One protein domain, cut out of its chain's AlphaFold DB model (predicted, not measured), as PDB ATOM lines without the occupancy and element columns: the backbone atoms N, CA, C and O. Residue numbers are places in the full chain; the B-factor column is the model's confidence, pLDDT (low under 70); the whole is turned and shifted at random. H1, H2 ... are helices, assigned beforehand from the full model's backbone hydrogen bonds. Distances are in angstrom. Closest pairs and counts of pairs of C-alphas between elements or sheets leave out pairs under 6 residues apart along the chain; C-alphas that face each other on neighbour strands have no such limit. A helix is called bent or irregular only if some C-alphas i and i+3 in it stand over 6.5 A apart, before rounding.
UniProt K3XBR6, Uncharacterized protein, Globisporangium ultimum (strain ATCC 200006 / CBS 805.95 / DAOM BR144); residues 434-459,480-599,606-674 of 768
ATOM      1  N   SER A 434     235.290 102.826 193.282       74.56
ATOM      2  CA  SER A 434     236.682 102.681 192.839       74.56
ATOM      3  C   SER A 434     236.822 101.616 191.749       74.56
ATOM      4  O   SER A 434     237.358 101.905 190.687       74.56
ATOM      5  N   GLU A 435     236.262 100.413 191.923       80.62
ATOM      6  CA  GLU A 435     236.296  99.366 190.885       80.62
ATOM      7  C   GLU A 435     235.595  99.810 189.589       80.62
ATOM      8  O   GLU A 435     236.098  99.547 188.495       80.62
ATOM      9  N   ALA A 436     234.474 100.532 189.692       81.38
ATOM     10  CA  ALA A 436     233.798 101.116 188.540       81.38
ATOM     11  C   ALA A 436     234.690 102.152 187.829       81.38
ATOM     12  O   ALA A 436     234.819 102.100 186.609       81.38
ATOM     13  N   CYS A 437     235.348 103.050 188.564       77.06
ATOM     14  CA  CYS A 437     236.219 104.073 187.985       77.06
ATOM     15  C   CYS A 437     237.526 103.496 187.409       77.06
ATOM     16  O   CYS A 437     237.879 103.848 186.285       77.06
ATOM     17  N   HIS A 438     238.175 102.537 188.079       78.38
ATOM     18  CA  HIS A 438     239.288 101.765 187.509       78.38
ATOM     19  C   HIS A 438     238.882 101.063 186.202       78.38
ATOM     20  O   HIS A 438     239.658 101.048 185.247       78.38
ATOM     21  N   LEU A 439     237.671 100.488 186.130       81.44
ATOM     22  CA  LEU A 439     237.149  99.901 184.892       81.44
ATOM     23  C   LEU A 439     237.024 100.955 183.784       81.44
ATOM     24  O   LEU A 439     237.458 100.686 182.666       81.44
ATOM     25  N   LEU A 440     236.486 102.145 184.076       83.19
ATOM     26  CA  LEU A 440     236.396 103.243 183.103       83.19
ATOM     27  C   LEU A 440     237.781 103.653 182.574       83.19
ATOM     28  O   LEU A 440     237.981 103.652 181.357       83.19
ATOM     29  N   SER A 441     238.742 103.925 183.465       77.56
ATOM     30  CA  SER A 441     240.125 104.268 183.096       77.56
ATOM     31  C   SER A 441     240.770 103.166 182.245       77.56
ATOM     32  O   SER A 441     241.308 103.440 181.174       77.56
ATOM     33  N   ALA A 442     240.644 101.896 182.641       75.75
ATOM     34  CA  ALA A 442     241.235 100.778 181.905       75.75
ATOM     35  C   ALA A 442     240.612 100.553 180.510       75.75
ATOM     36  O   ALA A 442     241.321 100.173 179.575       75.75
ATOM     37  N   ILE A 443     239.308 100.811 180.342       79.75
ATOM     38  CA  ILE A 443     238.638 100.745 179.032       79.75
ATOM     39  C   ILE A 443     239.126 101.881 178.114       79.75
ATOM     40  O   ILE A 443     239.335 101.652 176.922       79.75
ATOM     41  N   LEU A 444     239.368 103.082 178.652       75.88
ATOM     42  CA  LEU A 444     239.942 104.205 177.896       75.88
ATOM     43  C   LEU A 444     241.406 103.965 177.523       75.88
ATOM     44  O   LEU A 444     241.780 104.188 176.373       75.88
ATOM     45  N   HIS A 445     242.216 103.430 178.443       72.75
ATOM     46  CA  HIS A 445     243.598 103.033 178.156       72.75
ATOM     47  C   HIS A 445     243.662 102.009 177.011       72.75
ATOM     48  O   HIS A 445     244.543 102.092 176.156       72.75
ATOM     49  N   LEU A 446     242.698 101.080 176.933       69.31
ATOM     50  CA  LEU A 446     242.586 100.138 175.816       69.31
ATOM     51  C   LEU A 446     242.289 100.833 174.475       69.31
ATOM     52  O   LEU A 446     242.754 100.341 173.447       69.31
ATOM     53  N   GLN A 447     241.571 101.963 174.459       71.25
ATOM     54  CA  GLN A 447     241.450 102.772 173.242       71.25
ATOM     55  C   GLN A 447     242.755 103.498 172.922       71.25
ATOM     56  O   GLN A 447     243.226 103.395 171.797       71.25
ATOM     57  N   PHE A 448     243.371 104.190 173.881       67.44
ATOM     58  CA  PHE A 448     244.604 104.935 173.608       67.44
ATOM     59  C   PHE A 448     245.729 104.011 173.089       67.44
ATOM     60  O   PHE A 448     246.472 104.397 172.192       67.44
ATOM     61  N   ALA A 449     245.780 102.752 173.545       63.00
ATOM     62  CA  ALA A 449     246.664 101.719 172.996       63.00
ATOM     63  C   ALA A 449     246.333 101.331 171.538       63.00
ATOM     64  O   ALA A 449     247.236 101.067 170.742       63.00
ATOM     65  N   ARG A 450     245.043 101.289 171.176       67.06
ATOM     66  CA  ARG A 450     244.586 101.053 169.794       67.06
ATOM     67  C   ARG A 450     244.952 102.225 168.887       67.06
ATOM     68  O   ARG A 450     245.424 101.993 167.782       67.06
ATOM     69  N   ASP A 451     244.800 103.454 169.368       61.94
ATOM     70  CA  ASP A 451     245.110 104.657 168.592       61.94
ATOM     71  C   ASP A 451     246.617 104.749 168.292       61.94
ATOM     72  O   ASP A 451     247.000 104.893 167.137       61.94
ATOM     73  N   VAL A 452     247.481 104.545 169.298       59.53
ATOM     74  CA  VAL A 452     248.949 104.564 169.118       59.53
ATOM     75  C   VAL A 452     249.430 103.459 168.166       59.53
ATOM     76  O   VAL A 452     250.327 103.681 167.356       59.53
ATOM     77  N   THR A 453     248.826 102.266 168.213       54.47
ATOM     78  CA  THR A 453     249.182 101.178 167.280       54.47
ATOM     79  C   THR A 453     248.643 101.406 165.860       54.47
ATOM     80  O   THR A 453     249.297 101.001 164.897       54.47
ATOM     81  N   ALA A 454     247.516 102.109 165.697       52.97
ATOM     82  CA  ALA A 454     247.026 102.564 164.394       52.97
ATOM     83  C   ALA A 454     247.916 103.673 163.797       52.97
ATOM     84  O   ALA A 454     248.304 103.582 162.635       52.97
ATOM     85  N   GLU A 455     248.315 104.668 164.596       50.25
ATOM     86  CA  GLU A 455     249.242 105.732 164.182       50.25
ATOM     87  C   GLU A 455     250.580 105.135 163.705       50.25
ATOM     88  O   GLU A 455     250.994 105.392 162.572       50.25
ATOM     89  N   ALA A 456     251.185 104.236 164.492       43.94
ATOM     90  CA  ALA A 456     252.450 103.577 164.150       43.94
ATOM     91  C   ALA A 456     252.382 102.677 162.897       43.94
ATOM     92  O   ALA A 456     253.358 102.585 162.156       43.94
ATOM     93  N   THR A 457     251.245 102.025 162.626       43.28
ATOM     94  CA  THR A 457     251.075 101.207 161.406       43.28
ATOM     95  C   THR A 457     250.713 102.040 160.172       43.28
ATOM     96  O   THR A 457     251.047 101.652 159.051       43.28
ATOM     97  N   SER A 458     250.102 103.216 160.353       42.53
ATOM     98  CA  SER A 458     249.729 104.107 159.247       42.53
ATOM     99  C   SER A 458     250.929 104.711 158.504       42.53
ATOM    100  O   SER A 458     250.824 104.963 157.305       42.53
ATOM    101  N   GLY A 459     252.076 104.880 159.175       38.88
ATOM    102  CA  GLY A 459     253.282 105.493 158.600       38.88
ATOM    103  C   GLY A 459     253.956 104.696 157.475       38.88
ATOM    104  O   GLY A 459     254.755 105.263 156.740       38.88
ATOM    105  N   THR A 480     231.081 102.048 157.403       33.34
ATOM    106  CA  THR A 480     230.893 100.891 156.510       33.34
ATOM    107  C   THR A 480     232.074  99.899 156.541       33.34
ATOM    108  O   THR A 480     233.238 100.281 156.602       33.34
ATOM    109  N   THR A 481     231.744  98.599 156.530       29.95
ATOM    110  CA  THR A 481     232.616  97.396 156.420       29.95
ATOM    111  C   THR A 481     233.837  97.179 157.346       29.95
ATOM    112  O   THR A 481     234.402  98.047 158.010       29.95
ATOM    113  N   THR A 482     234.191  95.895 157.493       32.66
ATOM    114  CA  THR A 482     235.153  95.329 158.457       32.66
ATOM    115  C   THR A 482     236.569  95.137 157.900       32.66
ATOM    116  O   THR A 482     236.958  94.006 157.616       32.66
ATOM    117  N   ALA A 483     237.378  96.201 157.861       27.23
ATOM    118  CA  ALA A 483     238.847  96.110 157.893       27.23
ATOM    119  C   ALA A 483     239.504  97.432 158.361       27.23
ATOM    120  O   ALA A 483     239.017  98.510 158.056       27.23
ATOM    121  N   SER A 484     240.598  97.316 159.124       27.94
ATOM    122  CA  SER A 484     241.664  98.319 159.365       27.94
ATOM    123  C   SER A 484     241.344  99.825 159.579       27.94
ATOM    124  O   SER A 484     241.181 100.608 158.654       27.94
ATOM    125  N   ASN A 485     241.568 100.243 160.834       31.56
ATOM    126  CA  ASN A 485     242.469 101.353 161.214       31.56
ATOM    127  C   ASN A 485     241.999 102.800 161.466       31.56
ATOM    128  O   ASN A 485     242.834 103.570 161.934       31.56
ATOM    129  N   GLN A 486     240.711 103.164 161.389       41.66
ATOM    130  CA  GLN A 486     240.224 104.303 162.208       41.66
ATOM    131  C   GLN A 486     238.714 104.275 162.500       41.66
ATOM    132  O   GLN A 486     237.950 105.129 162.074       41.66
ATOM    133  N   ARG A 487     238.252 103.278 163.266       52.09
ATOM    134  CA  ARG A 487     236.865 103.256 163.765       52.09
ATOM    135  C   ARG A 487     236.739 104.057 165.058       52.09
ATOM    136  O   ARG A 487     237.418 103.744 166.036       52.09
ATOM    137  N   VAL A 488     235.782 104.983 165.112       58.16
ATOM    138  CA  VAL A 488     235.231 105.489 166.379       58.16
ATOM    139  C   VAL A 488     234.437 104.349 167.021       58.16
ATOM    140  O   VAL A 488     233.280 104.103 166.686       58.16
ATOM    141  N   VAL A 489     235.077 103.574 167.899       70.31
ATOM    142  CA  VAL A 489     234.434 102.411 168.526       70.31
ATOM    143  C   VAL A 489     233.549 102.875 169.694       70.31
ATOM    144  O   VAL A 489     234.073 103.473 170.635       70.31
ATOM    145  N   PRO A 490     232.237 102.556 169.711       83.50
ATOM    146  CA  PRO A 490     231.345 102.908 170.815       83.50
ATOM    147  C   PRO A 490     231.869 102.450 172.180       83.50
ATOM    148  O   PRO A 490     232.322 101.307 172.318       83.50
ATOM    149  N   PHE A 491     231.716 103.275 173.222       86.81
ATOM    150  CA  PHE A 491     232.210 102.946 174.567       86.81
ATOM    151  C   PHE A 491     231.683 101.597 175.085       86.81
ATOM    152  O   PHE A 491     232.438 100.803 175.645       86.81
ATOM    153  N   LYS A 492     230.407 101.272 174.827       88.62
ATOM    154  CA  LYS A 492     229.811  99.973 175.200       88.62
ATOM    155  C   LYS A 492     230.476  98.782 174.490       88.62
ATOM    156  O   LYS A 492     230.520  97.690 175.056       88.62
ATOM    157  N   THR A 493     231.012  98.973 173.285       87.25
ATOM    158  CA  THR A 493     231.780  97.952 172.553       87.25
ATOM    159  C   THR A 493     233.192  97.821 173.124       87.25
ATOM    160  O   THR A 493     233.629  96.703 173.376       87.25
ATOM    161  N   LEU A 494     233.861  98.933 173.452       83.88
ATOM    162  CA  LEU A 494     235.153  98.911 174.156       83.88
ATOM    163  C   LEU A 494     235.063  98.239 175.529       83.88
ATOM    164  O   LEU A 494     235.919  97.427 175.878       83.88
ATOM    165  N   ALA A 495     233.999  98.522 176.284       86.25
ATOM    166  CA  ALA A 495     233.723  97.875 177.558       86.25
ATOM    167  C   ALA A 495     233.548  96.358 177.388       86.25
ATOM    168  O   ALA A 495     234.182  95.586 178.104       86.25
ATOM    169  N   LYS A 496     232.753  95.914 176.402       87.12
ATOM    170  CA  LYS A 496     232.609  94.486 176.070       87.12
ATOM    171  C   LYS A 496     233.952  93.853 175.694       87.12
ATOM    172  O   LYS A 496     234.287  92.816 176.260       87.12
ATOM    173  N   ASP A 497     234.730  94.469 174.803       83.44
ATOM    174  CA  ASP A 497     236.053  93.983 174.383       83.44
ATOM    175  C   ASP A 497     237.001  93.811 175.576       83.44
ATOM    176  O   ASP A 497     237.614  92.753 175.747       83.44
ATOM    177  N   TYR A 498     237.105  94.839 176.422       84.94
ATOM    178  CA  TYR A 498     237.944  94.827 177.618       84.94
ATOM    179  C   TYR A 498     237.508  93.732 178.601       84.94
ATOM    180  O   TYR A 498     238.336  92.949 179.063       84.94
ATOM    181  N   LEU A 499     236.206  93.620 178.885       83.81
ATOM    182  CA  LEU A 499     235.669  92.618 179.807       83.81
ATOM    183  C   LEU A 499     235.814  91.191 179.245       83.81
ATOM    184  O   LEU A 499     236.149  90.273 179.993       83.81
ATOM    185  N   VAL A 500     235.647  90.982 177.934       85.50
ATOM    186  CA  VAL A 500     235.918  89.686 177.285       85.50
ATOM    187  C   VAL A 500     237.397  89.313 177.411       85.50
ATOM    188  O   VAL A 500     237.693  88.167 177.744       85.50
ATOM    189  N   ARG A 501     238.323  90.265 177.230       84.19
ATOM    190  CA  ARG A 501     239.765  90.041 177.442       84.19
ATOM    191  C   ARG A 501     240.104  89.759 178.912       84.19
ATOM    192  O   ARG A 501     240.880  88.850 179.180       84.19
ATOM    193  N   ARG A 502     239.506  90.494 179.860       81.31
ATOM    194  CA  ARG A 502     239.772  90.373 181.308       81.31
ATOM    195  C   ARG A 502     239.243  89.069 181.914       81.31
ATOM    196  O   ARG A 502     239.909  88.494 182.768       81.31
ATOM    197  N   TYR A 503     238.060  88.610 181.497       80.94
ATOM    198  CA  TYR A 503     237.395  87.435 182.082       80.94
ATOM    199  C   TYR A 503     237.436  86.176 181.199       80.94
ATOM    200  O   TYR A 503     237.040  85.105 181.654       80.94
ATOM    201  N   GLY A 504     237.860  86.278 179.934       75.31
ATOM    202  CA  GLY A 504     238.004  85.161 178.985       75.31
ATOM    203  C   GLY A 504     236.701  84.483 178.526       75.31
ATOM    204  O   GLY A 504     236.713  83.706 177.575       75.31
ATOM    205  N   ILE A 505     235.567  84.764 179.175       82.69
ATOM    206  CA  ILE A 505     234.285  84.079 178.970       82.69
ATOM    207  C   ILE A 505     233.206  85.108 178.608       82.69
ATOM    208  O   ILE A 505     232.862  85.973 179.416       82.69
ATOM    209  N   LYS A 506     232.623  84.986 177.405       82.88
ATOM    210  CA  LYS A 506     231.643  85.948 176.856       82.88
ATOM    211  C   LYS A 506     230.420  86.175 177.760       82.88
ATOM    212  O   LYS A 506     229.983  87.312 177.899       82.88
ATOM    213  N   SER A 507     229.885  85.134 178.402       80.38
ATOM    214  CA  SER A 507     228.725  85.253 179.305       80.38
ATOM    215  C   SER A 507     229.050  85.999 180.605       80.38
ATOM    216  O   SER A 507     228.250  86.812 181.062       80.38
ATOM    217  N   ILE A 508     230.245  85.789 181.167       80.94
ATOM    218  CA  ILE A 508     230.736  86.523 182.344       80.94
ATOM    219  C   ILE A 508     231.011  87.987 181.979       80.94
ATOM    220  O   ILE A 508     230.601  88.890 182.704       80.94
ATOM    221  N   ALA A 509     231.612  88.240 180.814       80.88
ATOM    222  CA  ALA A 509     231.803  89.595 180.306       80.88
ATOM    223  C   ALA A 509     230.466  90.325 180.077       80.88
ATOM    224  O   ALA A 509     230.342  91.487 180.458       80.88
ATOM    225  N   ALA A 510     229.444  89.657 179.529       85.44
ATOM    226  CA  ALA A 510     228.100  90.224 179.375       85.44
ATOM    227  C   ALA A 510     227.444  90.549 180.731       85.44
ATOM    228  O   ALA A 510     226.874  91.628 180.899       85.44
ATOM    229  N   MET A 511     227.593  89.666 181.723       88.31
ATOM    230  CA  MET A 511     227.139  89.904 183.095       88.31
ATOM    231  C   MET A 511     227.825  91.131 183.717       88.31
ATOM    232  O   MET A 511     227.135  92.025 184.202       88.31
ATOM    233  N   HIS A 512     229.156  91.234 183.635       86.75
ATOM    234  CA  HIS A 512     229.895  92.406 184.124       86.75
ATOM    235  C   HIS A 512     229.626  93.678 183.300       86.75
ATOM    236  O   HIS A 512     229.682  94.774 183.848       86.75
ATOM    237  N   THR A 513     229.257  93.562 182.020       89.06
ATOM    238  CA  THR A 513     228.819  94.697 181.183       89.06
ATOM    239  C   THR A 513     227.516  95.290 181.732       89.06
ATOM    240  O   THR A 513     227.424  96.499 181.922       89.06
ATOM    241  N   LEU A 514     226.530  94.445 182.061       89.44
ATOM    242  CA  LEU A 514     225.280  94.867 182.714       89.44
ATOM    243  C   LEU A 514     225.511  95.368 184.148       89.44
ATOM    244  O   LEU A 514     224.816  96.268 184.617       89.44
ATOM    245  N   GLN A 515     226.483  94.786 184.852       90.50
ATOM    246  CA  GLN A 515     226.881  95.215 186.189       90.50
ATOM    247  C   GLN A 515     227.491  96.624 186.168       90.50
ATOM    248  O   GLN A 515     227.113  97.467 186.982       90.50
ATOM    249  N   LEU A 516     228.374  96.904 185.203       89.56
ATOM    250  CA  LEU A 516     228.953  98.227 184.972       89.56
ATOM    251  C   LEU A 516     227.859  99.237 184.610       89.56
ATOM    252  O   LEU A 516     227.773 100.272 185.260       89.56
ATOM    253  N   GLU A 517     226.960  98.901 183.677       92.12
ATOM    254  CA  GLU A 517     225.808  99.741 183.298       92.12
ATOM    255  C   GLU A 517     224.984 100.180 184.519       92.12
ATOM    256  O   GLU A 517     224.734 101.369 184.714       92.12
ATOM    257  N   ARG A 518     224.631  99.230 185.398       90.56
ATOM    258  CA  ARG A 518     223.913  99.512 186.654       90.56
ATOM    259  C   ARG A 518     224.722 100.366 187.624       90.56
ATOM    260  O   ARG A 518     224.148 101.228 188.281       90.56
ATOM    261  N   SER A 519     226.028 100.130 187.718       89.69
ATOM    262  CA  SER A 519     226.916 100.872 188.622       89.69
ATOM    263  C   SER A 519     227.017 102.338 188.202       89.69
ATOM    264  O   SER A 519     226.847 103.225 189.032       89.69
ATOM    265  N   LEU A 520     227.195 102.600 186.903       90.31
ATOM    266  CA  LEU A 520     227.253 103.955 186.352       90.31
ATOM    267  C   LEU A 520     225.942 104.716 186.586       90.31
ATOM    268  O   LEU A 520     225.978 105.829 187.100       90.31
ATOM    269  N   VAL A 521     224.789 104.095 186.304       90.56
ATOM    270  CA  VAL A 521     223.469 104.700 186.568       90.56
ATOM    271  C   VAL A 521     223.260 104.978 188.060       90.56
ATOM    272  O   VAL A 521     222.775 106.049 188.413       90.56
ATOM    273  N   ASN A 522     223.651 104.053 188.942       89.88
ATOM    274  CA  ASN A 522     223.520 104.224 190.389       89.88
ATOM    275  C   ASN A 522     224.333 105.425 190.899       89.88
ATOM    276  O   ASN A 522     223.789 106.298 191.570       89.88
ATOM    277  N   TYR A 523     225.618 105.494 190.542       86.12
ATOM    278  CA  TYR A 523     226.516 106.563 190.984       86.12
ATOM    279  C   TYR A 523     226.239 107.918 190.315       86.12
ATOM    280  O   TYR A 523     226.488 108.959 190.918       86.12
ATOM    281  N   ALA A 524     225.666 107.925 189.107       85.00
ATOM    282  CA  ALA A 524     225.156 109.138 188.474       85.00
ATOM    283  C   ALA A 524     223.899 109.684 189.178       85.00
ATOM    284  O   ALA A 524     223.767 110.894 189.347       85.00
ATOM    285  N   ALA A 525     222.974 108.809 189.591       84.19
ATOM    286  CA  ALA A 525     221.689 109.215 190.161       84.19
ATOM    287  C   ALA A 525     221.749 109.550 191.661       84.19
ATOM    288  O   ALA A 525     221.104 110.505 192.091       84.19
ATOM    289  N   ILE A 526     222.488 108.764 192.453       79.69
ATOM    290  CA  ILE A 526     222.542 108.901 193.917       79.69
ATOM    291  C   ILE A 526     223.638 109.893 194.317       79.69
ATOM    292  O   ILE A 526     223.345 110.945 194.880       79.69
ATOM    293  N   ASP A 527     224.884 109.589 193.954       73.81
ATOM    294  CA  ASP A 527     226.062 110.342 194.408       73.81
ATOM    295  C   ASP A 527     226.427 111.510 193.471       73.81
ATOM    296  O   ASP A 527     227.376 112.245 193.733       73.81
ATOM    297  N   LYS A 528     225.684 111.685 192.365       80.25
ATOM    298  CA  LYS A 528     225.925 112.692 191.310       80.25
ATOM    299  C   LYS A 528     227.369 112.693 190.790       80.25
ATOM    300  O   LYS A 528     227.887 113.726 190.369       80.25
ATOM    301  N   HIS A 529     228.023 111.532 190.808       82.00
ATOM    302  CA  HIS A 529     229.439 111.418 190.494       82.00
ATOM    303  C   HIS A 529     229.681 111.682 189.001       82.00
ATOM    304  O   HIS A 529     229.355 110.844 188.155       82.00
ATOM    305  N   THR A 530     230.277 112.837 188.678       83.31
ATOM    306  CA  THR A 530     230.413 113.375 187.313       83.31
ATOM    307  C   THR A 530     230.888 112.353 186.285       83.31
ATOM    308  O   THR A 530     230.317 112.248 185.201       83.31
ATOM    309  N   ARG A 531     231.911 111.549 186.605       82.56
ATOM    310  CA  ARG A 531     232.421 110.548 185.652       82.56
ATOM    311  C   ARG A 531     231.420 109.422 185.433       82.56
ATOM    312  O   ARG A 531     231.228 108.995 184.304       82.56
ATOM    313  N   CYS A 532     230.739 108.965 186.480       86.75
ATOM    314  CA  CYS A 532     229.698 107.952 186.324       86.75
ATOM    315  C   CYS A 532     228.521 108.488 185.504       86.75
ATOM    316  O   CYS A 532     227.970 107.736 184.708       86.75
ATOM    317  N   GLU A 533     228.200 109.780 185.616       88.31
ATOM    318  CA  GLU A 533     227.205 110.443 184.771       88.31
ATOM    319  C   GLU A 533     227.624 110.483 183.289       88.31
ATOM    320  O   GLU A 533     226.896 109.980 182.430       88.31
ATOM    321  N   LEU A 534     228.822 111.002 182.986       90.06
ATOM    322  CA  LEU A 534     229.348 111.073 181.616       90.06
ATOM    323  C   LEU A 534     229.464 109.679 180.980       90.06
ATOM    324  O   LEU A 534     228.998 109.454 179.865       90.06
ATOM    325  N   PHE A 535     230.013 108.705 181.708       90.94
ATOM    326  CA  PHE A 535     230.153 107.349 181.186       90.94
ATOM    327  C   PHE A 535     228.827 106.579 181.135       90.94
ATOM    328  O   PHE A 535     228.680 105.748 180.243       90.94
ATOM    329  N   ALA A 536     227.828 106.866 181.981       91.19
ATOM    330  CA  ALA A 536     226.466 106.339 181.805       91.19
ATOM    331  C   ALA A 536     225.836 106.831 180.488       91.19
ATOM    332  O   ALA A 536     225.179 106.052 179.786       91.19
ATOM    333  N   TRP A 537     226.074 108.094 180.122       93.31
ATOM    334  CA  TRP A 537     225.679 108.636 178.823       93.31
ATOM    335  C   TRP A 537     226.428 107.949 177.674       93.31
ATOM    336  O   TRP A 537     225.766 107.377 176.808       93.31
ATOM    337  N   PHE A 538     227.766 107.885 177.689       92.12
ATOM    338  CA  PHE A 538     228.551 107.213 176.633       92.12
ATOM    339  C   PHE A 538     228.207 105.719 176.477       92.12
ATOM    340  O   PHE A 538     228.275 105.156 175.384       92.12
ATOM    341  N   PHE A 539     227.778 105.057 177.555       90.94
ATOM    342  CA  PHE A 539     227.286 103.676 177.521       90.94
ATOM    343  C   PHE A 539     225.891 103.534 176.876       90.94
ATOM    344  O   PHE A 539     225.484 102.427 176.520       90.94
ATOM    345  N   GLY A 540     225.139 104.629 176.719       89.12
ATOM    346  CA  GLY A 540     223.750 104.642 176.243       89.12
ATOM    347  C   GLY A 540     222.710 104.254 177.302       89.12
ATOM    348  O   GLY A 540     221.580 103.888 176.945       89.12
ATOM    349  N   ALA A 541     223.097 104.302 178.583       88.25
ATOM    350  CA  ALA A 541     222.214 104.053 179.720       88.25
ATOM    351  C   ALA A 541     221.296 105.259 179.991       88.25
ATOM    352  O   ALA A 541     220.129 105.080 180.344       88.25
ATOM    353  N   ASP A 542     221.791 106.476 179.739       86.00
ATOM    354  CA  ASP A 542     220.951 107.666 179.616       86.00
ATOM    355  C   ASP A 542     220.040 107.534 178.381       86.00
ATOM    356  O   ASP A 542     220.510 107.324 177.258       86.00
ATOM    357  N   LYS A 543     218.722 107.609 178.596       84.25
ATOM    358  CA  LYS A 543     217.719 107.485 177.528       84.25
ATOM    359  C   LYS A 543     217.534 108.780 176.738       84.25
ATOM    360  O   LYS A 543     217.240 108.692 175.552       84.25
ATOM    361  N   LEU A 544     217.691 109.939 177.381       86.25
ATOM    362  CA  LEU A 544     217.496 111.250 176.756       86.25
ATOM    363  C   LEU A 544     218.666 111.546 175.820       86.25
ATOM    364  O   LEU A 544     218.469 111.840 174.647       86.25
ATOM    365  N   ARG A 545     219.893 111.344 176.315       87.75
ATOM    366  CA  ARG A 545     221.135 111.597 175.568       87.75
ATOM    367  C   ARG A 545     221.584 110.406 174.699       87.75
ATOM    368  O   ARG A 545     222.712 110.357 174.209       87.75
ATOM    369  N   ARG A 546     220.714 109.411 174.482       87.19
ATOM    370  CA  ARG A 546     221.023 108.214 173.678       87.19
ATOM    371  C   ARG A 546     221.403 108.510 172.215       87.19
ATOM    372  O   ARG A 546     222.318 107.830 171.748       87.19
ATOM    373  N   PRO A 547     220.767 109.458 171.489       85.31
ATOM    374  CA  PRO A 547     221.127 109.759 170.098       85.31
ATOM    375  C   PRO A 547     222.546 110.315 169.938       85.31
ATOM    376  O   PRO A 547     223.182 110.086 168.917       85.31
ATOM    377  N   SER A 548     223.054 111.016 170.954       88.62
ATOM    378  CA  SER A 548     224.347 111.704 170.915       88.62
ATOM    379  C   SER A 548     225.515 110.880 171.471       88.62
ATOM    380  O   SER A 548     226.662 111.271 171.287       88.62
ATOM    381  N   LYS A 549     225.258 109.741 172.136       89.12
ATOM    382  CA  LYS A 549     226.247 109.004 172.958       89.12
ATOM    383  C   LYS A 549     227.578 108.684 172.263       89.12
ATOM    384  O   LYS A 549     228.621 108.760 172.908       89.12
ATOM    385  N   ASP A 550     227.546 108.310 170.983       85.25
ATOM    386  CA  ASP A 550     228.733 107.839 170.258       85.25
ATOM    387  C   ASP A 550     229.573 109.034 169.770       85.25
ATOM    388  O   ASP A 550     230.785 109.055 169.974       85.25
ATOM    389  N   PHE A 551     228.918 110.089 169.266       87.44
ATOM    390  CA  PHE A 551     229.540 111.383 168.957       87.44
ATOM    391  C   PHE A 551     230.127 112.064 170.200       87.44
ATOM    392  O   PHE A 551     231.256 112.549 170.176       87.44
ATOM    393  N   ALA A 552     229.380 112.060 171.307       90.19
ATOM    394  CA  ALA A 552     229.795 112.639 172.579       90.19
ATOM    395  C   ALA A 552     231.029 111.929 173.142       90.19
ATOM    396  O   ALA A 552     231.941 112.575 173.654       90.19
ATOM    397  N   PHE A 553     231.083 110.602 173.007       88.81
ATOM    398  CA  PHE A 553     232.241 109.814 173.402       88.81
ATOM    399  C   PHE A 553     233.463 110.104 172.517       88.81
ATOM    400  O   PHE A 553     234.552 110.309 173.050       88.81
ATOM    401  N   ALA A 554     233.287 110.203 171.195       85.06
ATOM    402  CA  ALA A 554     234.355 110.570 170.261       85.06
ATOM    403  C   ALA A 554     234.936 111.963 170.564       85.06
ATOM    404  O   ALA A 554     236.155 112.140 170.658       85.06
ATOM    405  N   PHE A 555     234.057 112.945 170.789       88.56
ATOM    406  CA  PHE A 555     234.437 114.285 171.218       88.56
ATOM    407  C   PHE A 555     235.184 114.249 172.557       88.56
ATOM    408  O   PHE A 555     236.283 114.792 172.653       88.56
ATOM    409  N   PHE A 556     234.648 113.548 173.564       88.94
ATOM    410  CA  PHE A 556     235.276 113.420 174.880       88.94
ATOM    411  C   PHE A 556     236.677 112.796 174.798       88.94
ATOM    412  O   PHE A 556     237.602 113.304 175.425       88.94
ATOM    413  N   GLN A 557     236.869 111.748 173.990       83.00
ATOM    414  CA  GLN A 557     238.177 111.115 173.770       83.00
ATOM    415  C   GLN A 557     239.210 112.080 173.175       83.00
ATOM    416  O   GLN A 557     240.366 112.079 173.604       83.00
ATOM    417  N   ARG A 558     238.818 112.915 172.204       82.50
ATOM    418  CA  ARG A 558     239.695 113.957 171.645       82.50
ATOM    419  C   ARG A 558     239.979 115.048 172.679       82.50
ATOM    420  O   ARG A 558     241.137 115.393 172.904       82.50
ATOM    421  N   PHE A 559     238.934 115.568 173.313       87.69
ATOM    422  CA  PHE A 559     239.007 116.643 174.299       87.69
ATOM    423  C   PHE A 559     239.908 116.276 175.482       87.69
ATOM    424  O   PHE A 559     240.807 117.036 175.832       87.69
ATOM    425  N   ILE A 560     239.754 115.077 176.044       83.81
ATOM    426  CA  ILE A 560     240.538 114.660 177.205       83.81
ATOM    427  C   ILE A 560     242.017 114.419 176.860       83.81
ATOM    428  O   ILE A 560     242.886 114.758 177.660       83.81
ATOM    429  N   LYS A 561     242.335 113.947 175.641       79.69
ATOM    430  CA  LYS A 561     243.724 113.898 175.137       79.69
ATOM    431  C   LYS A 561     244.347 115.295 175.044       79.69
ATOM    432  O   LYS A 561     245.522 115.448 175.362       79.69
ATOM    433  N   ILE A 562     243.582 116.302 174.618       84.31
ATOM    434  CA  ILE A 562     244.039 117.700 174.550       84.31
ATOM    435  C   ILE A 562     244.300 118.245 175.960       84.31
ATOM    436  O   ILE A 562     245.371 118.794 176.202       84.31
ATOM    437  N   VAL A 563     243.378 118.030 176.903       83.31
ATOM    438  CA  VAL A 563     243.551 118.421 178.316       83.31
ATOM    439  C   VAL A 563     244.815 117.785 178.915       83.31
ATOM    440  O   VAL A 563     245.620 118.481 179.527       83.31
ATOM    441  N   ILE A 564     245.051 116.492 178.670       79.25
ATOM    442  CA  ILE A 564     246.265 115.776 179.104       79.25
ATOM    443  C   ILE A 564     247.534 116.369 178.475       79.25
ATOM    444  O   ILE A 564     248.528 116.545 179.178       79.25
ATOM    445  N   ARG A 565     247.509 116.734 177.184       78.56
ATOM    446  CA  ARG A 565     248.634 117.429 176.532       78.56
ATOM    447  C   ARG A 565     248.945 118.757 177.223       78.56
ATOM    448  O   ARG A 565     250.091 118.961 177.610       78.56
ATOM    449  N   LEU A 566     247.932 119.587 177.475       78.50
ATOM    450  CA  LEU A 566     248.090 120.884 178.147       78.50
ATOM    451  C   LEU A 566     248.595 120.764 179.598       78.50
ATOM    452  O   LEU A 566     249.299 121.655 180.065       78.50
ATOM    453  N   PHE A 567     248.315 119.659 180.302       73.94
ATOM    454  CA  PHE A 567     248.948 119.368 181.598       73.94
ATOM    455  C   PHE A 567     250.438 118.996 181.480       73.94
ATOM    456  O   PHE A 567     251.216 119.300 182.380       73.94
ATOM    457  N   THR A 568     250.853 118.343 180.389       67.69
ATOM    458  CA  THR A 568     252.240 117.863 180.210       67.69
ATOM    459  C   THR A 568     253.202 118.866 179.578       67.69
ATOM    460  O   THR A 568     254.407 118.802 179.826       67.69
ATOM    461  N   THR A 569     252.716 119.775 178.733       59.94
ATOM    462  CA  THR A 569     253.578 120.665 177.947       59.94
ATOM    463  C   THR A 569     253.795 122.003 178.652       59.94
ATOM    464  O   THR A 569     252.874 122.809 178.748       59.94
ATOM    465  N   LYS A 570     255.039 122.308 179.059       49.53
ATOM    466  CA  LYS A 570     255.418 123.617 179.648       49.53
ATOM    467  C   LYS A 570     255.270 124.819 178.688       49.53
ATOM    468  O   LYS A 570     255.408 125.958 179.124       49.53
ATOM    469  N   LYS A 571     255.015 124.579 177.395       39.50
ATOM    470  CA  LYS A 571     254.657 125.572 176.365       39.50
ATOM    471  C   LYS A 571     253.413 125.061 175.613       39.50
ATOM    472  O   LYS A 571     253.411 123.878 175.268       39.50
ATOM    473  N   PRO A 572     252.402 125.893 175.304       38.84
ATOM    474  CA  PRO A 572     251.207 125.470 174.572       38.84
ATOM    475  C   PRO A 572     251.494 125.323 173.065       38.84
ATOM    476  O   PRO A 572     251.076 126.144 172.252       38.84
ATOM    477  N   HIS A 573     252.224 124.273 172.675       38.81
ATOM    478  CA  HIS A 573     252.419 123.917 171.268       38.81
ATOM    479  C   HIS A 573     251.478 122.784 170.851       38.81
ATOM    480  O   HIS A 573     251.501 121.682 171.397       38.81
ATOM    481  N   VAL A 574     250.663 123.066 169.832       46.72
ATOM    482  CA  VAL A 574     249.664 122.142 169.264       46.72
ATOM    483  C   VAL A 574     250.323 120.964 168.528       46.72
ATOM    484  O   VAL A 574     249.758 119.870 168.482       46.72
ATOM    485  N   VAL A 575     251.544 121.169 168.018       40.34
ATOM    486  CA  VAL A 575     252.322 120.219 167.205       40.34
ATOM    487  C   VAL A 575     253.547 119.708 167.980       40.34
ATOM    488  O   VAL A 575     254.683 119.776 167.524       40.34
ATOM    489  N   GLY A 576     253.326 119.222 169.204       41.31
ATOM    490  CA  GLY A 576     254.313 118.386 169.893       41.31
ATOM    491  C   GLY A 576     254.282 116.942 169.363       41.31
ATOM    492  O   GLY A 576     253.226 116.501 168.893       41.31
ATOM    493  N   PRO A 577     255.385 116.173 169.470       44.28
ATOM    494  CA  PRO A 577     255.358 114.740 169.184       44.28
ATOM    495  C   PRO A 577     254.278 114.044 170.034       44.28
ATOM    496  O   PRO A 577     253.993 114.487 171.154       44.28
ATOM    497  N   PRO A 578     253.639 112.970 169.529       54.88
ATOM    498  CA  PRO A 578     252.578 112.291 170.261       54.88
ATOM    499  C   PRO A 578     253.094 111.816 171.624       54.88
ATOM    500  O   PRO A 578     254.104 111.117 171.708       54.88
ATOM    501  N   LEU A 579     252.392 112.207 172.696       57.19
ATOM    502  CA  LEU A 579     252.719 111.782 174.058       57.19
ATOM    503  C   LEU A 579     252.884 110.266 174.116       57.19
ATOM    504  O   LEU A 579     252.010 109.531 173.647       57.19
ATOM    505  N   SER A 580     253.958 109.809 174.763       62.75
ATOM    506  CA  SER A 580     254.149 108.380 174.984       62.75
ATOM    507  C   SER A 580     252.928 107.802 175.705       62.75
ATOM    508  O   SER A 580     252.349 108.432 176.597       62.75
ATOM    509  N   PHE A 581     252.535 106.585 175.334       61.19
ATOM    510  CA  PHE A 581     251.392 105.904 175.944       61.19
ATOM    511  C   PHE A 581     251.533 105.792 177.475       61.19
ATOM    512  O   PHE A 581     250.555 105.961 178.201       61.19
ATOM    513  N   ALA A 582     252.761 105.604 177.971       59.25
ATOM    514  CA  ALA A 582     253.072 105.595 179.400       59.25
ATOM    515  C   ALA A 582     252.845 106.968 180.060       59.25
ATOM    516  O   ALA A 582     252.229 107.036 181.121       59.25
ATOM    517  N   THR A 583     253.265 108.065 179.418       62.97
ATOM    518  CA  THR A 583     253.010 109.437 179.896       62.97
ATOM    519  C   THR A 583     251.513 109.736 179.926       62.97
ATOM    520  O   THR A 583     251.013 110.270 180.912       62.97
ATOM    521  N   MET A 584     250.780 109.343 178.880       60.78
ATOM    522  CA  MET A 584     249.332 109.545 178.788       60.78
ATOM    523  C   MET A 584     248.577 108.787 179.889       60.78
ATOM    524  O   MET A 584     247.661 109.351 180.479       60.78
ATOM    525  N   ILE A 585     248.988 107.552 180.209       61.81
ATOM    526  CA  ILE A 585     248.457 106.787 181.349       61.81
ATOM    527  C   ILE A 585     248.829 107.436 182.682       61.81
ATOM    528  O   ILE A 585     247.959 107.588 183.529       61.81
ATOM    529  N   SER A 586     250.093 107.823 182.884       63.12
ATOM    530  CA  SER A 586     250.542 108.418 184.152       63.12
ATOM    531  C   SER A 586     249.745 109.679 184.469       63.12
ATOM    532  O   SER A 586     249.173 109.802 185.546       63.12
ATOM    533  N   VAL A 587     249.620 110.574 183.487       62.56
ATOM    534  CA  VAL A 587     248.891 111.840 183.627       62.56
ATOM    535  C   VAL A 587     247.388 111.593 183.719       62.56
ATOM    536  O   VAL A 587     246.711 112.287 184.474       62.56
ATOM    537  N   TRP A 588     246.856 110.570 183.035       68.69
ATOM    538  CA  TRP A 588     245.488 110.117 183.278       68.69
ATOM    539  C   TRP A 588     245.310 109.712 184.740       68.69
ATOM    540  O   TRP A 588     244.451 110.271 185.402       68.69
ATOM    541  N   THR A 589     246.110 108.796 185.282       64.75
ATOM    542  CA  THR A 589     245.958 108.284 186.654       64.75
ATOM    543  C   THR A 589     246.293 109.324 187.741       64.75
ATOM    544  O   THR A 589     245.746 109.262 188.840       64.75
ATOM    545  N   GLU A 590     247.108 110.333 187.444       62.53
ATOM    546  CA  GLU A 590     247.451 111.420 188.370       62.53
ATOM    547  C   GLU A 590     246.398 112.554 188.349       62.53
ATOM    548  O   GLU A 590     245.775 112.867 189.373       62.53
ATOM    549  N   TYR A 591     246.114 113.111 187.164       58.50
ATOM    550  CA  TYR A 591     245.269 114.302 186.977       58.50
ATOM    551  C   TYR A 591     243.800 113.992 186.669       58.50
ATOM    552  O   TYR A 591     242.974 114.896 186.715       58.50
ATOM    553  N   ILE A 592     243.432 112.744 186.376       60.16
ATOM    554  CA  ILE A 592     242.030 112.321 186.189       60.16
ATOM    555  C   ILE A 592     241.702 111.178 187.164       60.16
ATOM    556  O   ILE A 592     240.664 111.191 187.819       60.16
ATOM    557  N   GLY A 593     242.632 110.260 187.380       55.25
ATOM    558  CA  GLY A 593     242.681 109.258 188.433       55.25
ATOM    559  C   GLY A 593     241.584 108.215 188.475       55.25
ATOM    560  O   GLY A 593     240.569 108.248 187.779       55.25
ATOM    561  N   ASP A 594     241.809 107.280 189.383       56.47
ATOM    562  CA  ASP A 594     241.135 105.987 189.423       56.47
ATOM    563  C   ASP A 594     239.800 105.984 190.187       56.47
ATOM    564  O   ASP A 594     239.189 104.941 190.392       56.47
ATOM    565  N   GLY A 595     239.315 107.164 190.582       49.41
ATOM    566  CA  GLY A 595     238.064 107.340 191.329       49.41
ATOM    567  C   GLY A 595     238.176 107.051 192.824       49.41
ATOM    568  O   GLY A 595     237.221 107.289 193.557       49.41
ATOM    569  N   GLU A 596     239.345 106.624 193.298       45.75
ATOM    570  CA  GLU A 596     239.737 106.899 194.675       45.75
ATOM    571  C   GLU A 596     240.044 108.397 194.787       45.75
ATOM    572  O   GLU A 596     240.934 108.929 194.115       45.75
ATOM    573  N   THR A 597     239.290 109.096 195.635       41.84
ATOM    574  CA  THR A 597     239.809 110.313 196.247       41.84
ATOM    575  C   THR A 597     241.024 109.913 197.080       41.84
ATOM    576  O   THR A 597     240.994 108.915 197.801       41.84
ATOM    577  N   LEU A 598     242.084 110.722 197.060       43.78
ATOM    578  CA  LEU A 598     243.271 110.534 197.911       43.78
ATOM    579  C   LEU A 598     242.982 110.768 199.417       43.78
ATOM    580  O   LEU A 598     243.893 110.900 200.228       43.78
ATOM    581  N   ALA A 599     241.704 110.737 199.811       39.53
ATOM    582  CA  ALA A 599     241.176 110.906 201.159       39.53
ATOM    583  C   ALA A 599     241.639 109.829 202.161       39.53
ATOM    584  O   ALA A 599     241.460 110.007 203.365       39.53
ATOM    585  N   LEU A 606     240.767 116.409 197.514       48.38
ATOM    586  CA  LEU A 606     241.771 116.711 196.497       48.38
ATOM    587  C   LEU A 606     241.069 117.048 195.170       48.38
ATOM    588  O   LEU A 606     241.178 116.325 194.179       48.38
ATOM    589  N   VAL A 607     240.295 118.136 195.194       57.25
ATOM    590  CA  VAL A 607     239.671 118.747 194.021       57.25
ATOM    591  C   VAL A 607     240.782 119.017 193.018       57.25
ATOM    592  O   VAL A 607     241.776 119.674 193.338       57.25
ATOM    593  N   ARG A 608     240.650 118.467 191.813       71.56
ATOM    594  CA  ARG A 608     241.652 118.662 190.771       71.56
ATOM    595  C   ARG A 608     241.363 119.948 190.034       71.56
ATOM    596  O   ARG A 608     240.207 120.247 189.744       71.56
ATOM    597  N   TYR A 609     242.414 120.690 189.717       76.88
ATOM    598  CA  TYR A 609     242.284 122.010 189.126       76.88
ATOM    599  C   TYR A 609     242.985 122.115 187.773       76.88
ATOM    600  O   TYR A 609     244.000 121.467 187.515       76.88
ATOM    601  N   LEU A 610     242.409 122.947 186.913       79.06
ATOM    602  CA  LEU A 610     242.899 123.326 185.599       79.06
ATOM    603  C   LEU A 610     242.999 124.856 185.552       79.06
ATOM    604  O   LEU A 610     242.078 125.555 185.980       79.06
ATOM    605  N   ALA A 611     244.090 125.385 185.000       81.62
ATOM    606  CA  ALA A 611     244.221 126.821 184.781       81.62
ATOM    607  C   ALA A 611     243.139 127.317 183.790       81.62
ATOM    608  O   ALA A 611     242.926 126.661 182.765       81.62
ATOM    609  N   PRO A 612     242.488 128.475 184.024       82.50
ATOM    610  CA  PRO A 612     241.489 129.038 183.109       82.50
ATOM    611  C   PRO A 612     241.981 129.185 181.660       82.50
ATOM    612  O   PRO A 612     241.220 128.957 180.724       82.50
ATOM    613  N   THR A 613     243.268 129.491 181.462       81.06
ATOM    614  CA  THR A 613     243.915 129.534 180.140       81.06
ATOM    615  C   THR A 613     243.891 128.170 179.448       81.06
ATOM    616  O   THR A 613     243.390 128.061 178.335       81.06
ATOM    617  N   HIS A 614     244.319 127.106 180.134       84.31
ATOM    618  CA  HIS A 614     244.273 125.742 179.599       84.31
ATOM    619  C   HIS A 614     242.835 125.259 179.349       84.31
ATOM    620  O   HIS A 614     242.611 124.472 178.433       84.31
ATOM    621  N   ALA A 615     241.853 125.726 180.129       84.69
ATOM    622  CA  ALA A 615     240.439 125.445 179.878       84.69
ATOM    623  C   ALA A 615     239.974 126.058 178.542       84.69
ATOM    624  O   ALA A 615     239.381 125.362 177.715       84.69
ATOM    625  N   VAL A 616     240.308 127.331 178.296       85.75
ATOM    626  CA  VAL A 616     240.026 128.028 177.029       85.75
ATOM    627  C   VAL A 616     240.751 127.358 175.856       85.75
ATOM    628  O   VAL A 616     240.113 127.046 174.850       85.75
ATOM    629  N   ASP A 617     242.042 127.050 175.992       86.12
ATOM    630  CA  ASP A 617     242.833 126.384 174.948       86.12
ATOM    631  C   ASP A 617     242.295 124.981 174.625       86.12
ATOM    632  O   ASP A 617     242.152 124.618 173.455       86.12
ATOM    633  N   ALA A 618     241.904 124.201 175.640       87.56
ATOM    634  CA  ALA A 618     241.292 122.889 175.439       87.56
ATOM    635  C   ALA A 618     239.975 122.989 174.652       87.56
ATOM    636  O   ALA A 618     239.755 122.220 173.711       87.56
ATOM    637  N   CYS A 619     239.117 123.956 174.986       88.75
ATOM    638  CA  CYS A 619     237.882 124.219 174.250       88.75
ATOM    639  C   CYS A 619     238.146 124.725 172.821       88.75
ATOM    640  O   CYS A 619     237.423 124.338 171.898       88.75
ATOM    641  N   ASN A 620     239.180 125.540 172.606       87.56
ATOM    642  CA  ASN A 620     239.578 126.026 171.282       87.56
ATOM    643  C   ASN A 620     240.119 124.902 170.380       87.56
ATOM    644  O   ASN A 620     239.850 124.896 169.180       87.56
ATOM    645  N   LEU A 621     240.840 123.924 170.928       86.00
ATOM    646  CA  LEU A 621     241.434 122.823 170.153       86.00
ATOM    647  C   LEU A 621     240.483 121.624 169.946       86.00
ATOM    648  O   LEU A 621     240.684 120.813 169.030       86.00
ATOM    649  N   ALA A 622     239.456 121.487 170.793       87.56
ATOM    650  CA  ALA A 622     238.519 120.365 170.756       87.56
ATOM    651  C   ALA A 622     237.237 120.628 169.950       87.56
ATOM    652  O   ALA A 622     236.774 119.712 169.271       87.56
ATOM    653  N   PHE A 623     236.641 121.825 170.027       88.38
ATOM    654  CA  PHE A 623     235.333 122.072 169.404       88.38
ATOM    655  C   PHE A 623     235.414 122.206 167.867       88.38
ATOM    656  O   PHE A 623     236.308 122.891 167.358       88.38
ATOM    657  N   PRO A 624     234.461 121.617 167.115       86.62
ATOM    658  CA  PRO A 624     234.259 121.894 165.692       86.62
ATOM    659  C   PRO A 624     233.994 123.373 165.409       86.62
ATOM    660  O   PRO A 624     233.357 124.057 166.210       86.62
ATOM    661  N   MET A 625     234.428 123.863 164.243       83.50
ATOM    662  CA  MET A 625     234.315 125.288 163.890       83.50
ATOM    663  C   MET A 625     232.857 125.770 163.919       83.50
ATOM    664  O   MET A 625     232.569 126.788 164.541       83.50
ATOM    665  N   LYS A 626     231.913 124.976 163.391       85.50
ATOM    666  CA  LYS A 626     230.477 125.297 163.447       85.50
ATOM    667  C   LYS A 626     229.880 125.320 164.852       85.50
ATOM    668  O   LYS A 626     228.889 126.006 165.067       85.50
ATOM    669  N   MET A 627     230.483 124.635 165.825       88.75
ATOM    670  CA  MET A 627     230.077 124.770 167.228       88.75
ATOM    671  C   MET A 627     230.657 126.037 167.870       88.75
ATOM    672  O   MET A 627     229.984 126.653 168.695       88.75
ATOM    673  N   LYS A 628     231.857 126.473 167.461       87.44
ATOM    674  CA  LYS A 628     232.480 127.720 167.944       87.44
ATOM    675  C   LYS A 628     231.752 128.985 167.498       87.44
ATOM    676  O   LYS A 628     231.760 129.972 168.221       87.44
ATOM    677  N   GLU A 629     231.111 128.942 166.330       87.38
ATOM    678  CA  GLU A 629     230.272 130.025 165.794       87.38
ATOM    679  C   GLU A 629     229.002 130.289 166.639       87.38
ATOM    680  O   GLU A 629     228.306 131.276 166.405       87.38
ATOM    681  N   THR A 630     228.676 129.439 167.624       88.62
ATOM    682  CA  THR A 630     227.453 129.574 168.436       88.62
ATOM    683  C   THR A 630     227.609 130.514 169.636       88.62
ATOM    684  O   THR A 630     228.638 130.542 170.314       88.62
ATOM    685  N   SER A 631     226.535 131.242 169.955       89.12
ATOM    686  CA  SER A 631     226.450 132.152 171.108       89.12
ATOM    687  C   SER A 631     226.653 131.462 172.460       89.12
ATOM    688  O   SER A 631     227.136 132.069 173.411       89.12
ATOM    689  N   GLU A 632     226.293 130.185 172.567       90.25
ATOM    690  CA  GLU A 632     226.478 129.389 173.779       90.25
ATOM    691  C   GLU A 632     227.956 129.094 174.017       90.25
ATOM    692  O   GLU A 632     228.415 129.158 175.155       90.25
ATOM    693  N   TYR A 633     228.708 128.808 172.950       89.44
ATOM    694  CA  TYR A 633     230.145 128.584 173.035       89.44
ATOM    695  C   TYR A 633     230.889 129.862 173.429       89.44
ATOM    696  O   TYR A 633     231.739 129.826 174.321       89.44
ATOM    697  N   THR A 634     230.542 131.007 172.832       87.69
ATOM    698  CA  THR A 634     231.175 132.288 173.181       87.69
ATOM    699  C   THR A 634     230.859 132.706 174.619       87.69
ATOM    700  O   THR A 634     231.783 133.033 175.362       87.69
ATOM    701  N   ALA A 635     229.603 132.590 175.068       87.88
ATOM    702  CA  ALA A 635     229.216 132.856 176.459       87.88
ATOM    703  C   ALA A 635     229.874 131.884 177.462       87.88
ATOM    704  O   ALA A 635     230.217 132.262 178.585       87.88
ATOM    705  N   PHE A 636     230.086 130.626 177.064       88.19
ATOM    706  CA  PHE A 636     230.797 129.637 177.871       88.19
ATOM    707  C   PHE A 636     232.283 129.974 178.025       88.19
ATOM    708  O   PHE A 636     232.782 129.962 179.150       88.19
ATOM    709  N   LEU A 637     232.978 130.337 176.941       86.50
ATOM    710  CA  LEU A 637     234.365 130.811 177.019       86.50
ATOM    711  C   LEU A 637     234.483 132.097 177.843       86.50
ATOM    712  O   LEU A 637     235.383 132.205 178.676       86.50
ATOM    713  N   GLU A 638     233.551 133.040 177.678       81.81
ATOM    714  CA  GLU A 638     233.520 134.275 178.464       81.81
ATOM    715  C   GLU A 638     233.417 133.985 179.972       81.81
ATOM    716  O   GLU A 638     234.055 134.657 180.783       81.81
ATOM    717  N   ARG A 639     232.689 132.932 180.370       81.88
ATOM    718  CA  ARG A 639     232.635 132.498 181.773       81.88
ATOM    719  C   ARG A 639     234.010 132.085 182.306       81.88
ATOM    720  O   ARG A 639     234.316 132.444 183.440       81.88
ATOM    721  N   PHE A 640     234.841 131.379 181.536       76.12
ATOM    722  CA  PHE A 640     236.213 131.050 181.963       76.12
ATOM    723  C   PHE A 640     237.137 132.261 181.936       76.12
ATOM    724  O   PHE A 640     237.986 132.378 182.813       76.12
ATOM    725  N   TYR A 641     236.930 133.186 180.997       69.81
ATOM    726  CA  TYR A 641     237.654 134.453 180.967       69.81
ATOM    727  C   TYR A 641     237.390 135.275 182.236       69.81
ATOM    728  O   TYR A 641     238.327 135.627 182.945       69.81
ATOM    729  N   ARG A 642     236.113 135.487 182.584       72.12
ATOM    730  CA  ARG A 642     235.696 136.170 183.820       72.12
ATOM    731  C   ARG A 642     236.170 135.424 185.071       72.12
ATOM    732  O   ARG A 642     236.729 136.044 185.966       72.12
ATOM    733  N   LEU A 643     236.028 134.095 185.114       67.12
ATOM    734  CA  LEU A 643     236.554 133.292 186.224       67.12
ATOM    735  C   LEU A 643     238.073 133.427 186.366       67.12
ATOM    736  O   LEU A 643     238.535 133.464 187.495       67.12
ATOM    737  N   GLY A 644     238.829 133.557 185.274       61.38
ATOM    738  CA  GLY A 644     240.276 133.791 185.309       61.38
ATOM    739  C   GLY A 644     240.700 135.187 185.774       61.38
ATOM    740  O   GLY A 644     241.880 135.385 186.045       61.38
ATOM    741  N   LEU A 645     239.765 136.136 185.902       56.31
ATOM    742  CA  LEU A 645     239.993 137.419 186.580       56.31
ATOM    743  C   LEU A 645     239.768 137.304 188.101       56.31
ATOM    744  O   LEU A 645     240.440 137.988 188.869       56.31
ATOM    745  N   ASP A 646     238.852 136.428 188.532       60.62
ATOM    746  CA  ASP A 646     238.449 136.261 189.938       60.62
ATOM    747  C   ASP A 646     239.162 135.100 190.669       60.62
ATOM    748  O   ASP A 646     239.226 135.082 191.903       60.62
ATOM    749  N   ARG A 647     239.620 134.072 189.938       62.03
ATOM    750  CA  ARG A 647     240.158 132.801 190.456       62.03
ATOM    751  C   ARG A 647     241.177 132.175 189.496       62.03
ATOM    752  O   ARG A 647     240.847 131.806 188.374       62.03
ATOM    753  N   ASP A 648     242.371 131.879 190.005       68.56
ATOM    754  CA  ASP A 648     243.460 131.257 189.229       68.56
ATOM    755  C   ASP A 648     243.198 129.801 188.779       68.56
ATOM    756  O   ASP A 648     244.028 129.218 188.082       68.56
ATOM    757  N   GLN A 649     242.103 129.165 189.217       75.50
ATOM    758  CA  GLN A 649     241.884 127.719 189.094       75.50
ATOM    759  C   GLN A 649     240.412 127.351 188.849       75.50
ATOM    760  O   GLN A 649     239.500 127.869 189.500       75.50
ATOM    761  N   VAL A 650     240.194 126.388 187.952       81.50
ATOM    762  CA  VAL A 650     238.897 125.793 187.599       81.50
ATOM    763  C   VAL A 650     238.883 124.333 188.043       81.50
ATOM    764  O   VAL A 650     239.797 123.590 187.706       81.50
ATOM    765  N   GLU A 651     237.854 123.890 188.763       83.06
ATOM    766  CA  GLU A 651     237.682 122.469 189.102       83.06
ATOM    767  C   GLU A 651     237.521 121.616 187.829       83.06
ATOM    768  O   GLU A 651     236.636 121.874 187.010       83.06
ATOM    769  N   LEU A 652     238.352 120.583 187.677       81.69
ATOM    770  CA  LEU A 652     238.423 119.744 186.483       81.69
ATOM    771  C   LEU A 652     237.127 118.960 186.259       81.69
ATOM    772  O   LEU A 652     236.590 118.976 185.158       81.69
ATOM    773  N   GLU A 653     236.583 118.308 187.285       81.31
ATOM    774  CA  GLU A 653     235.305 117.597 187.204       81.31
ATOM    775  C   GLU A 653     234.162 118.526 186.754       81.31
ATOM    776  O   GLU A 653     233.394 118.172 185.856       81.31
ATOM    777  N   SER A 654     234.087 119.736 187.313       84.44
ATOM    778  CA  SER A 654     233.116 120.761 186.915       84.44
ATOM    779  C   SER A 654     233.351 121.225 185.473       84.44
ATOM    780  O   SER A 654     232.411 121.287 184.682       84.44
ATOM    781  N   PHE A 655     234.603 121.470 185.077       87.62
ATOM    782  CA  PHE A 655     234.971 121.825 183.705       87.62
ATOM    783  C   PHE A 655     234.566 120.745 182.694       87.62
ATOM    784  O   PHE A 655     233.895 121.058 181.707       87.62
ATOM    785  N   LEU A 656     234.898 119.476 182.952       88.38
ATOM    786  CA  LEU A 656     234.518 118.347 182.100       88.38
ATOM    787  C   LEU A 656     232.994 118.238 181.976       88.38
ATOM    788  O   LEU A 656     232.488 118.077 180.866       88.38
ATOM    789  N   LYS A 657     232.257 118.376 183.087       88.62
ATOM    790  CA  LYS A 657     230.791 118.358 183.078       88.62
ATOM    791  C   LYS A 657     230.211 119.492 182.236       88.62
ATOM    792  O   LYS A 657     229.521 119.224 181.257       88.62
ATOM    793  N   ASN A 658     230.535 120.738 182.577       91.19
ATOM    794  CA  ASN A 658     229.956 121.913 181.928       91.19
ATOM    795  C   ASN A 658     230.322 121.964 180.427       91.19
ATOM    796  O   ASN A 658     229.507 122.382 179.609       91.19
ATOM    797  N   THR A 659     231.518 121.492 180.041       93.88
ATOM    798  CA  THR A 659     231.933 121.410 178.625       93.88
ATOM    799  C   THR A 659     231.117 120.379 177.851       93.88
ATOM    800  O   THR A 659     230.699 120.638 176.723       93.88
ATOM    801  N   MET A 660     230.855 119.218 178.452       94.25
ATOM    802  CA  MET A 660     230.035 118.174 177.838       94.25
ATOM    803  C   MET A 660     228.545 118.551 177.786       94.25
ATOM    804  O   MET A 660     227.855 118.162 176.844       94.25
ATOM    805  N   GLU A 661     228.051 119.337 178.748       93.44
ATOM    806  CA  GLU A 661     226.703 119.926 178.725       93.44
ATOM    807  C   GLU A 661     226.551 120.989 177.625       93.44
ATOM    808  O   GLU A 661     225.560 120.957 176.895       93.44
ATOM    809  N   LEU A 662     227.544 121.873 177.442       94.62
ATOM    810  CA  LEU A 662     227.590 122.796 176.300       94.62
ATOM    811  C   LEU A 662     227.606 122.031 174.973       94.62
ATOM    812  O   LEU A 662     226.827 122.330 174.070       94.62
ATOM    813  N   TRP A 663     228.503 121.048 174.843       95.00
ATOM    814  CA  TRP A 663     228.605 120.257 173.620       95.00
ATOM    815  C   TRP A 663     227.261 119.595 173.291       95.00
ATOM    816  O   TRP A 663     226.824 119.634 172.143       95.00
ATOM    817  N   TYR A 664     226.560 119.063 174.300       94.81
ATOM    818  CA  TYR A 664     225.237 118.464 174.127       94.81
ATOM    819  C   TYR A 664     224.168 119.473 173.693       94.81
ATOM    820  O   TYR A 664     223.400 119.171 172.782       94.81
ATOM    821  N   SER A 665     224.101 120.658 174.308       93.75
ATOM    822  CA  SER A 665     223.068 121.651 173.978       93.75
ATOM    823  C   SER A 665     223.220 122.194 172.554       93.75
ATOM    824  O   SER A 665     222.226 122.341 171.838       93.75
ATOM    825  N   VAL A 666     224.462 122.406 172.108       93.06
ATOM    826  CA  VAL A 666     224.781 122.797 170.730       93.06
ATOM    827  C   VAL A 666     224.509 121.644 169.754       93.06
ATOM    828  O   VAL A 666     223.839 121.850 168.741       93.06
ATOM    829  N   PHE A 667     224.949 120.421 170.075       93.44
ATOM    830  CA  PHE A 667     224.705 119.228 169.255       93.44
ATOM    831  C   PHE A 667     223.210 118.959 169.044       93.44
ATOM    832  O   PHE A 667     222.787 118.722 167.915       93.44
ATOM    833  N   GLU A 668     222.390 119.018 170.096       93.00
ATOM    834  CA  GLU A 668     220.951 118.766 169.973       93.00
ATOM    835  C   GLU A 668     220.245 119.830 169.132       93.00
ATOM    836  O   GLU A 668     219.358 119.481 168.357       93.00
ATOM    837  N   ARG A 669     220.662 121.101 169.197       92.06
ATOM    838  CA  ARG A 669     220.136 122.136 168.294       92.06
ATOM    839  C   ARG A 669     220.445 121.810 166.833       92.06
ATOM    840  O   ARG A 669     219.538 121.840 166.009       92.06
ATOM    841  N   MET A 670     221.694 121.463 166.527       91.06
ATOM    842  CA  MET A 670     222.123 121.088 165.173       91.06
ATOM    843  C   MET A 670     221.398 119.825 164.682       91.06
ATOM    844  O   MET A 670     220.970 119.752 163.534       91.06
ATOM    845  N   ARG A 671     221.178 118.846 165.571       91.56
ATOM    846  CA  ARG A 671     220.381 117.645 165.287       91.56
ATOM    847  C   ARG A 671     218.924 117.989 164.977       91.56
ATOM    848  O   ARG A 671     218.370 117.434 164.035       91.56
ATOM    849  N   LEU A 672     218.307 118.886 165.748       91.62
ATOM    850  CA  LEU A 672     216.926 119.331 165.539       91.62
ATOM    851  C   LEU A 672     216.759 120.167 164.258       91.62
ATOM    852  O   LEU A 672     215.728 120.040 163.609       91.62
ATOM    853  N   GLU A 673     217.766 120.953 163.860       91.06
ATOM    854  CA  GLU A 673     217.792 121.651 162.562       91.06
ATOM    855  C   GLU A 673     217.738 120.649 161.395       91.06
ATOM    856  O   GLU A 673     216.885 120.758 160.522       91.06
ATOM    857  N   ILE A 674     218.584 119.612 161.402       90.69
ATOM    858  CA  ILE A 674     218.559 118.584 160.345       90.69
ATOM    859  C   ILE A 674     217.235 117.802 160.368       90.69
ATOM    860  O   ILE A 674     216.678 117.496 159.314       90.69
TER     861      ILE A 674
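AT A GLANCE: This is residues 434 to 459, 480 to 599 and 606 to 674 of the 768 residues of an uncharacterized protein of Globisporangium ultimum (strain ATCC 200006 / CBS 805.95 / DAOM BR144) (UniProt K3XBR6). Picture a rounded body of helices with the kinked helix H5 running through its middle: H1, H2, H3 and H6 make one side, H7, H8, H9 and H10 the other, and H4 sits between H3 and H10. H2 and H3 make a V that reaches out at one end of the longest axis, and the hairpin of H9 and H10, with H7 packed on H9, makes the other end. The printed part has 215 residues with ten named helices, H1 to H10 in order along the chain, and no named strand; the class is all helix, and the helices that touch are mostly crossed. The whole is compact, with a radius of gyration of the C-alphas of 17.6 A and spans of 54 by 46 by 41 A.

IN THESE COORDINATES: Find C-alpha 434 at (236.682, 102.681, 192.839); from there H1, residues 434 to 459, runs 38.2 A to C-alpha 459 at (253.282, 105.493, 158.600), where the first cut falls. After it come H2, residues 491 to 503, H3, residues 506 to 525, 28.6 A long, and H4, residues 530 to 538. H5, residues 546 to 568, spans 33.3 A; it has a kink of 35 degrees near residue 553 and is irregular, with C-alphas 547 and 550 7.8 A apart. H6 holds residues 581 to 591. Beyond the second cut look for H7, residues 612 to 622, H8, residues 625 to 628, and H9, residues 631 to 646, 22.7 A long. H10, residues 652 to 674, runs 32.8 A to C-alpha 674 at (218.559, 118.584, 160.345).

HOW THE PARTS SIT: Start at H1, whose residues 443 to 447 touch H2 about perpendicular, at 79 degrees; the closest C-alphas, of Ile 443 and Ala 495, are 5.9 A apart. With residues 441 to 452 H1 touches H6, opposite ways at a shallow tilt of 30 degrees, closest at the C-alphas of His 445 and Ile 585, 6.9 A. H2 touches residues 506 to 513 of H3 at a steep tilt of 51 degrees, closest at the C-alphas of Leu 499 and Ala 509, 4.9 A. Residues 517 to 525 of H3 touch H4, closest at the C-alphas of Ala 524 and Glu 533, 4.4 A. H4 also touches residues 546 to 553 of H5, closest at the C-alphas of Phe 538 and Lys 549, 4.7 A. H5 touches H7 at a steep tilt of 52 degrees, closest at the C-alphas of Phe 559 and Ala 622, 5.2 A. H9 and H10 form a helical hairpin, opposite ways at a shallow tilt of 16 degrees, with the C-alphas of Tyr 633 and Leu 662 closest, 7.1 A apart. H8 only just touches H10, with 3 pairs of C-alphas within 8 A, the closest those of Met 627 and Val 666, 6.6 A. Among the pairs that stay apart are H2 and H9. In H2, H3, H4, H6, H7, H9 and H10 every O i to N i+4 pair is within hydrogen-bond range; in H1 21 of 22 are and in H5 17 of 19, while H8 is too short for such a pair.

THE WHOLE: The two C-alphas farthest apart, of Ile 505 and Leu 645, are 54.2 A apart. Residues 460 to 479 are not printed, a gap of 23.0 A between C-alphas 459 and 480, and residues 600 to 605 are not printed, a gap of 7.5 A between C-alphas 599 and 606. The link from H5 to H6, residues 569 to 580, is long. The mean pLDDT of the printed part is 75.7, and 63 residues are under 70, among them 448 to 459, 480 to 488 and 568 to 599.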